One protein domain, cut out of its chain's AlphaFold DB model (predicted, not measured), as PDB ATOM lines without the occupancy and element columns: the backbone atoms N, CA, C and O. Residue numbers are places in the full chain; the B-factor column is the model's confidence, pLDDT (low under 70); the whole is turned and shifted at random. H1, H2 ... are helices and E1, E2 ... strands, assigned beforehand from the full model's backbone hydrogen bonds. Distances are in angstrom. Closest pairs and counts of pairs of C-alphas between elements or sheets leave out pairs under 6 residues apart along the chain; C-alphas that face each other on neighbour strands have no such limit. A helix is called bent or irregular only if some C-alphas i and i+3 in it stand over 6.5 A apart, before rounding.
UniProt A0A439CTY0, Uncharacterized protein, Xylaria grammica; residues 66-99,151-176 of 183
ATOM      1  N   HIS A  66     -19.580  -2.820  19.772       56.69
ATOM      2  CA  HIS A  66     -20.155  -1.619  19.158       56.69
ATOM      3  C   HIS A  66     -21.669  -1.513  19.371       56.69
ATOM      4  O   HIS A  66     -22.181  -0.401  19.480       56.69
ATOM      5  N   ASP A  67     -22.361  -2.642  19.491       62.62
ATOM      6  CA  ASP A  67     -23.816  -2.683  19.618       62.62
ATOM      7  C   ASP A  67     -24.259  -2.455  21.076       62.62
ATOM      8  O   ASP A  67     -25.311  -1.873  21.328       62.62
ATOM      9  N   THR A  68     -23.421  -2.833  22.052       61.75
ATOM     10  CA  THR A  68     -23.677  -2.642  23.493       61.75
ATOM     11  C   THR A  68     -23.395  -1.209  23.966       61.75
ATOM     12  O   THR A  68     -23.998  -0.731  24.928       61.75
ATOM     13  N   ALA A  69     -22.469  -0.496  23.314       69.00
ATOM     14  CA  ALA A  69     -22.014   0.825  23.756       69.00
ATOM     15  C   ALA A  69     -23.140   1.875  23.901       69.00
ATOM     16  O   ALA A  69     -23.148   2.580  24.915       69.00
ATOM     17  N   PRO A  70     -24.119   1.983  22.976       74.38
ATOM     18  CA  PRO A  70     -25.248   2.901  23.128       74.38
ATOM     19  C   PRO A  70     -26.057   2.671  24.408       74.38
ATOM     20  O   PRO A  70     -26.469   3.643  25.031       74.38
ATOM     21  N   LEU A  71     -26.225   1.415  24.842       71.19
ATOM     22  CA  LEU A  71     -26.966   1.072  26.063       71.19
ATOM     23  C   LEU A  71     -26.239   1.568  27.316       71.19
ATOM     24  O   LEU A  71     -26.853   2.129  28.219       71.19
ATOM     25  N   VAL A  72     -24.911   1.427  27.345       72.12
ATOM     26  CA  VAL A  72     -24.079   1.945  28.440       72.12
ATOM     27  C   VAL A  72     -24.154   3.470  28.500       72.12
ATOM     28  O   VAL A  72     -24.319   4.035  29.579       72.12
ATOM     29  N   PHE A  73     -24.057   4.156  27.359       77.88
ATOM     30  CA  PHE A  73     -24.133   5.619  27.333       77.88
ATOM     31  C   PHE A  73     -25.535   6.151  27.645       77.88
ATOM     32  O   PHE A  73     -25.638   7.193  28.290       77.88
ATOM     33  N   ASP A  74     -26.595   5.444  27.257       76.00
ATOM     34  CA  ASP A  74     -27.971   5.792  27.619       76.00
ATOM     35  C   ASP A  74     -28.239   5.573  29.119       76.00
ATOM     36  O   ASP A  74     -28.781   6.458  29.793       76.00
ATOM     37  N   SER A  75     -27.735   4.465  29.681       72.50
ATOM     38  CA  SER A  75     -27.704   4.207  31.128       72.50
ATOM     39  C   SER A  75     -27.001   5.347  31.877       72.50
ATOM     40  O   SER A  75     -27.574   6.007  32.747       72.50
ATOM     41  N   LEU A  76     -25.790   5.711  31.446       74.38
ATOM     42  CA  LEU A  76     -25.058   6.843  32.018       74.38
ATOM     43  C   LEU A  76     -25.787   8.183  31.839       74.38
ATOM     44  O   LEU A  76     -25.706   9.047  32.710       74.38
ATOM     45  N   HIS A  77     -26.499   8.389  30.731       78.81
ATOM     46  CA  HIS A  77     -27.220   9.632  30.466       78.81
ATOM     47  C   HIS A  77     -28.473   9.793  31.334       78.81
ATOM     48  O   HIS A  77     -28.852  10.930  31.646       78.81
ATOM     49  N   GLY A  78     -29.137   8.697  31.701       73.94
ATOM     50  CA  GLY A  78     -30.328   8.716  32.554       73.94
ATOM     51  C   GLY A  78     -30.030   8.727  34.056       73.94
ATOM     52  O   GLY A  78     -30.951   8.933  34.851       73.94
ATOM     53  N   LEU A  79     -28.763   8.567  34.454       73.69
ATOM     54  CA  LEU A  79     -28.318   8.680  35.845       73.69
ATOM     55  C   LEU A  79     -28.834   9.965  36.503       73.69
ATOM     56  O   LEU A  79     -28.718  11.059  35.950       73.69
ATOM     57  N   LEU A  80     -29.380   9.822  37.715       70.75
ATOM     58  CA  LEU A  80     -29.903  10.919  38.542       70.75
ATOM     59  C   LEU A  80     -31.022  11.754  37.883       70.75
ATOM     60  O   LEU A  80     -31.405  12.797  38.417       70.75
ATOM     61  N   LYS A  81     -31.586  11.311  36.749       74.50
ATOM     62  CA  LYS A  81     -32.745  11.950  36.111       74.50
ATOM     63  C   LYS A  81     -34.036  11.264  36.523       74.50
ATOM     64  O   LYS A  81     -34.170  10.050  36.415       74.50
ATOM     65  N   GLN A  82     -35.028  12.062  36.907       75.94
ATOM     66  CA  GLN A  82     -36.314  11.565  37.397       75.94
ATOM     67  C   GLN A  82     -37.033  10.642  36.397       75.94
ATOM     68  O   GLN A  82     -37.458   9.553  36.770       75.94
ATOM     69  N   TRP A  83     -37.168  11.058  35.133       73.31
ATOM     70  CA  TRP A  83     -37.965  10.322  34.144       73.31
ATOM     71  C   TRP A  83     -37.382   8.952  33.767       73.31
ATOM     72  O   TRP A  83     -38.112   7.972  33.897       73.31
ATOM     73  N   PRO A  84     -36.097   8.827  33.381       68.81
ATOM     74  CA  PRO A  84     -35.485   7.522  33.113       68.81
ATOM     75  C   PRO A  84     -35.593   6.548  34.294       68.81
ATOM     76  O   PRO A  84     -36.035   5.419  34.113       68.81
ATOM     77  N   ASN A  85     -35.327   7.010  35.522       67.06
ATOM     78  CA  ASN A  85     -35.445   6.179  36.729       67.06
ATOM     79  C   ASN A  85     -36.902   5.802  37.071       67.06
ATOM     80  O   ASN A  85     -37.132   4.850  37.807       67.06
ATOM     81  N   SER A  86     -37.894   6.529  36.539       68.56
ATOM     82  CA  SER A  86     -39.311   6.163  36.683       68.56
ATOM     83  C   SER A  86     -39.718   5.031  35.733       68.56
ATOM     84  O   SER A  86     -40.591   4.238  36.074       68.56
ATOM     85  N   TYR A  87     -39.104   4.960  34.547       65.62
ATOM     86  CA  TYR A  87     -39.367   3.913  33.551       65.62
ATOM     87  C   TYR A  87     -38.537   2.645  33.782       65.62
ATOM     88  O   TYR A  87     -39.018   1.556  33.479       65.62
ATOM     89  N   ALA A  88     -37.333   2.779  34.344       65.38
ATOM     90  CA  ALA A  88     -36.458   1.680  34.744       65.38
ATOM     91  C   ALA A  88     -36.308   1.648  36.282       65.38
ATOM     92  O   ALA A  88     -35.263   2.027  36.816       65.38
ATOM     93  N   PRO A  89     -37.352   1.224  37.026       59.31
ATOM     94  CA  PRO A  89     -37.349   1.253  38.493       59.31
ATOM     95  C   PRO A  89     -36.305   0.307  39.100       59.31
ATOM     96  O   PRO A  89     -35.840   0.528  40.216       59.31
ATOM     97  N   ASN A  90     -35.937  -0.728  38.344       62.28
ATOM     98  CA  ASN A  90     -34.969  -1.752  38.713       62.28
ATOM     99  C   ASN A  90     -33.522  -1.368  38.414       62.28
ATOM    100  O   ASN A  90     -32.658  -2.209  38.630       62.28
ATOM    101  N   GLY A  91     -33.266  -0.143  37.937       62.84
ATOM    102  CA  GLY A  91     -31.922   0.403  37.847       62.84
ATOM    103  C   GLY A  91     -31.591   1.116  36.548       62.84
ATOM    104  O   GLY A  91     -31.912   0.657  35.460       62.84
ATOM    105  N   HIS A  92     -30.900   2.245  36.690       68.69
ATOM    106  CA  HIS A  92     -30.300   3.007  35.589       68.69
ATOM    107  C   HIS A  92     -28.949   3.581  36.043       68.69
ATOM    108  O   HIS A  92     -28.606   4.725  35.737       68.69
ATOM    109  N   SER A  93     -28.240   2.845  36.914       71.56
ATOM    110  CA  SER A  93     -27.102   3.390  37.657       71.56
ATOM    111  C   SER A  93     -25.836   2.564  37.567       71.56
ATOM    112  O   SER A  93     -25.797   1.437  38.044       71.56
ATOM    113  N   ILE A  94     -24.768   3.183  37.066       77.06
ATOM    114  CA  ILE A  94     -23.418   2.624  37.065       77.06
ATOM    115  C   ILE A  94     -22.543   3.512  37.945       77.06
ATOM    116  O   ILE A  94     -22.250   4.656  37.591       77.06
ATOM    117  N   VAL A  95     -22.135   3.003  39.108       80.25
ATOM    118  CA  VAL A  95     -21.367   3.777  40.094       80.25
ATOM    119  C   VAL A  95     -20.054   3.080  40.403       80.25
ATOM    120  O   VAL A  95     -20.020   1.937  40.851       80.25
ATOM    121  N   VAL A  96     -18.946   3.783  40.189       86.88
ATOM    122  CA  VAL A  96     -17.627   3.301  40.608       86.88
ATOM    123  C   VAL A  96     -17.492   3.490  42.116       86.88
ATOM    124  O   VAL A  96     -17.766   4.568  42.641       86.88
ATOM    125  N   GLY A  97     -17.022   2.457  42.809       89.38
ATOM    126  CA  GLY A  97     -16.832   2.474  44.253       89.38
ATOM    127  C   GLY A  97     -15.522   1.832  44.691       89.38
ATOM    128  O   GLY A  97     -14.801   1.203  43.913       89.38
ATOM    129  N   THR A  98     -15.208   1.998  45.973       94.81
ATOM    130  CA  THR A  98     -14.102   1.295  46.629       94.81
ATOM    131  C   THR A  98     -14.593   0.684  47.931       94.81
ATOM    132  O   THR A  98     -15.090   1.393  48.801       94.81
ATOM    133  N   VAL A  99     -14.418  -0.625  48.070       93.81
ATOM    134  CA  VAL A  99     -14.592  -1.338  49.337       93.81
ATOM    135  C   VAL A  99     -13.273  -1.273  50.092       93.81
ATOM    136  O   VAL A  99     -12.215  -1.553  49.523       93.81
ATOM    137  N   ILE A 151     -14.752  -1.557  42.893       88.44
ATOM    138  CA  ILE A 151     -16.034  -2.144  42.505       88.44
ATOM    139  C   ILE A 151     -16.747  -1.251  41.496       88.44
ATOM    140  O   ILE A 151     -16.522  -0.039  41.443       88.44
ATOM    141  N   LEU A 152     -17.618  -1.875  40.715       85.38
ATOM    142  CA  LEU A 152     -18.584  -1.206  39.863       85.38
ATOM    143  C   LEU A 152     -19.965  -1.682  40.305       85.38
ATOM    144  O   LEU A 152     -20.230  -2.881  40.315       85.38
ATOM    145  N   TYR A 153     -20.789  -0.751  40.759       80.56
ATOM    146  CA  TYR A 153     -22.148  -1.001  41.208       80.56
ATOM    147  C   TYR A 153     -23.111  -0.779  40.051       80.56
ATOM    148  O   TYR A 153     -23.006   0.240  39.367       80.56
ATOM    149  N   PHE A 154     -24.035  -1.714  39.869       78.38
ATOM    150  CA  PHE A 154     -25.035  -1.678  38.814       78.38
ATOM    151  C   PHE A 154     -26.439  -1.571  39.419       78.38
ATOM    152  O   PHE A 154     -26.728  -2.146  40.463       78.38
ATOM    153  N   ASP A 155     -27.299  -0.809  38.760       72.62
ATOM    154  CA  ASP A 155     -28.754  -0.933  38.765       72.62
ATOM    155  C   ASP A 155     -29.511  -0.934  40.105       72.62
ATOM    156  O   ASP A 155     -30.686  -1.243  40.134       72.62
ATOM    157  N   GLY A 156     -28.954  -0.535  41.249       64.94
ATOM    158  CA  GLY A 156     -29.760  -0.394  42.479       64.94
ATOM    159  C   GLY A 156     -30.204  -1.727  43.127       64.94
ATOM    160  O   GLY A 156     -30.404  -1.785  44.340       64.94
ATOM    161  N   GLN A 157     -30.327  -2.801  42.336       70.31
ATOM    162  CA  GLN A 157     -30.785  -4.154  42.674       70.31
ATOM    163  C   GLN A 157     -29.995  -5.239  41.905       70.31
ATOM    164  O   GLN A 157     -30.518  -6.307  41.604       70.31
ATOM    165  N   SER A 158     -28.703  -5.015  41.629       67.00
ATOM    166  CA  SER A 158     -27.840  -5.904  40.819       67.00
ATOM    167  C   SER A 158     -27.670  -7.347  41.312       67.00
ATOM    168  O   SER A 158     -27.003  -8.139  40.652       67.00
ATOM    169  N   ALA A 159     -28.167  -7.684  42.497       71.75
ATOM    170  CA  ALA A 159     -28.069  -9.021  43.080       71.75
ATOM    171  C   ALA A 159     -29.441  -9.688  43.266       71.75
ATOM    172  O   ALA A 159     -29.516 -10.759  43.866       71.75
ATOM    173  N   THR A 160     -30.503  -9.059  42.760       73.94
ATOM    174  CA  THR A 160     -31.871  -9.571  42.798       73.94
ATOM    175  C   THR A 160     -32.103 -10.410  41.543       73.94
ATOM    176  O   THR A 160     -32.072  -9.892  40.432       73.94
ATOM    177  N   LEU A 161     -32.276 -11.721  41.718       70.62
ATOM    178  CA  LEU A 161     -32.537 -12.688  40.642       70.62
ATOM    179  C   LEU A 161     -34.054 -12.783  40.424       70.62
ATOM    180  O   LEU A 161     -34.714 -13.624  41.035       70.62
ATOM    181  N   THR A 162     -34.629 -11.868  39.646       66.00
ATOM    182  CA  THR A 162     -36.077 -11.819  39.394       66.00
ATOM    183  C   THR A 162     -36.344 -11.420  37.963       66.00
ATOM    184  O   THR A 162     -35.798 -10.405  37.561       66.00
ATOM    185  N   GLU A 163     -37.305 -12.058  37.287       67.38
ATOM    186  CA  GLU A 163     -37.654 -11.853  35.860       67.38
ATOM    187  C   GLU A 163     -38.130 -10.428  35.482       67.38
ATOM    188  O   GLU A 163     -38.727 -10.195  34.436       67.38
ATOM    189  N   THR A 164     -37.929  -9.446  36.354       67.19
ATOM    190  CA  THR A 164     -38.281  -8.041  36.180       67.19
ATOM    191  C   THR A 164     -37.131  -7.179  35.641       67.19
ATOM    192  O   THR A 164     -37.309  -5.969  35.500       67.19
ATOM    193  N   GLY A 165     -35.973  -7.768  35.307       66.38
ATOM    194  CA  GLY A 165     -34.902  -7.086  34.561       66.38
ATOM    195  C   GLY A 165     -33.884  -6.375  35.448       66.38
ATOM    196  O   GLY A 165     -33.235  -5.416  35.040       66.38
ATOM    197  N   THR A 166     -33.733  -6.834  36.691       68.69
ATOM    198  CA  THR A 166     -32.772  -6.307  37.678       68.69
ATOM    199  C   THR A 166     -31.308  -6.595  37.319       68.69
ATOM    200  O   THR A 166     -30.396  -6.065  37.956       68.69
ATOM    201  N   LEU A 167     -31.064  -7.429  36.302       71.44
ATOM    202  CA  LEU A 167     -29.732  -7.867  35.872       71.44
ATOM    203  C   LEU A 167     -29.366  -7.458  34.437       71.44
ATOM    204  O   LEU A 167     -28.259  -7.768  33.988       71.44
ATOM    205  N   ASP A 168     -30.240  -6.741  33.731       70.25
ATOM    206  CA  ASP A 168     -30.118  -6.532  32.284       70.25
ATOM    207  C   ASP A 168     -28.841  -5.763  31.897       70.25
ATOM    208  O   ASP A 168     -28.148  -6.174  30.961       70.25
ATOM    209  N   SER A 169     -28.434  -4.721  32.642       72.62
ATOM    210  CA  SER A 169     -27.192  -3.993  32.314       72.62
ATOM    211  C   SER A 169     -25.941  -4.833  32.561       72.62
ATOM    212  O   SER A 169     -24.972  -4.733  31.810       72.62
ATOM    213  N   GLN A 170     -25.936  -5.684  33.592       73.69
ATOM    214  CA  GLN A 170     -24.807  -6.583  33.854       73.69
ATOM    215  C   GLN A 170     -24.685  -7.640  32.765       73.69
ATOM    216  O   GLN A 170     -23.573  -7.918  32.320       73.69
ATOM    217  N   MET A 171     -25.807  -8.207  32.319       71.75
ATOM    218  CA  MET A 171     -25.819  -9.189  31.236       71.75
ATOM    219  C   MET A 171     -25.379  -8.559  29.914       71.75
ATOM    220  O   MET A 171     -24.508  -9.116  29.252       71.75
ATOM    221  N   ALA A 172     -25.841  -7.345  29.610       72.62
ATOM    222  CA  ALA A 172     -25.378  -6.596  28.446       72.62
ATOM    223  C   ALA A 172     -23.866  -6.324  28.493       72.62
ATOM    224  O   ALA A 172     -23.165  -6.524  27.505       72.62
ATOM    225  N   ILE A 173     -23.327  -5.903  29.641       71.81
ATOM    226  CA  ILE A 173     -21.910  -5.522  29.767       71.81
ATOM    227  C   ILE A 173     -20.977  -6.737  29.824       71.81
ATOM    228  O   ILE A 173     -19.914  -6.719  29.205       71.81
ATOM    229  N   LEU A 174     -21.335  -7.772  30.588       71.12
ATOM    230  CA  LEU A 174     -20.501  -8.965  30.776       71.12
ATOM    231  C   LEU A 174     -20.679  -9.978  29.644       71.12
ATOM    232  O   LEU A 174     -19.711 -10.625  29.250       71.12
ATOM    233  N   GLY A 175     -21.910 -10.131  29.160       66.50
ATOM    234  CA  GLY A 175     -22.285 -11.080  28.117       66.50
ATOM    235  C   GLY A 175     -22.258 -10.496  26.708       66.50
ATOM    236  O   GLY A 175     -22.263 -11.259  25.752       66.50
ATOM    237  N   GLY A 176     -22.217  -9.168  26.561       65.12
ATOM    238  CA  GLY A 176     -22.289  -8.489  25.264       65.12
ATOM    239  C   GLY A 176     -23.705  -8.400  24.694       65.12
ATOM    240  O   GLY A 176     -23.940  -7.557  23.836       65.12
TER     241      GLY A 176
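What this domain is: This is residues 66 to 99 and 151 to 176 of the 183 residues of an uncharacterized protein of Xylaria grammica (UniProt A0A439CTY0). Two helices, H1 and H3, pair through part of H1, while a ribbon of two antiparallel strands, E1 and E2, extends from near them and the short helix H2 lies away from the ribbon. It is an open arrangement with few contacts between elements, and residues 155 to 167 form a long loop. The printed part has 60 residues, with three named helices and two named strands in the order H1, H2, E1, E2, H3; the class is mixed, helices and strands. The whole is compact, with a radius of gyration of the C-alphas of 11.2 A, and spans 28 by 27 by 26 A.

How they stand to each other: H1, residues 66 to 78, touches H3, residues 168 to 175, with residues 68 to 72 alone; the closest C-alphas are those of Thr 68 and Ala 172, 6.6 A apart. They run opposite ways at a shallow tilt of 34 degrees, only just short of steep. H2, residues 82 to 87, is close to H1 but not clearly touching, the closest C-alphas being those of Gly 78 and Pro 84, 5.3 A apart. E1, residues 94 to 99, and E2, residues 151 to 154, are antiparallel at 145 degrees, with N 95 and O 153 within hydrogen-bond range at 2.9 A. E1 and H3 are apart. Every O i to N i+4 pair is within range in H2 and H3, and 7 of 9 in H1.

Where its parts are: H1 begins at C-alpha 66 (-20.155, -1.619, 19.158) and is 19.7 A long; it is irregular, but only just, with C-alphas 67 and 70 6.7 A apart. H2 measures 9.1 A, E1 15.6 A and E2 9.7 A. H3, 10.0 A, ends at C-alpha 175 (-22.285, -11.080, 28.117).

The domain as a whole: The C-alphas farthest apart, of Asp 67 and Val 99, are 31.1 A apart. Residues 100 to 150 are not printed; C-alphas 99 and 151 are 7.0 A apart across the cut. The link from E2 to H3 is long. The mean pLDDT of the printed part is 72.3, and 22 residues are under 70, among them 84 to 92.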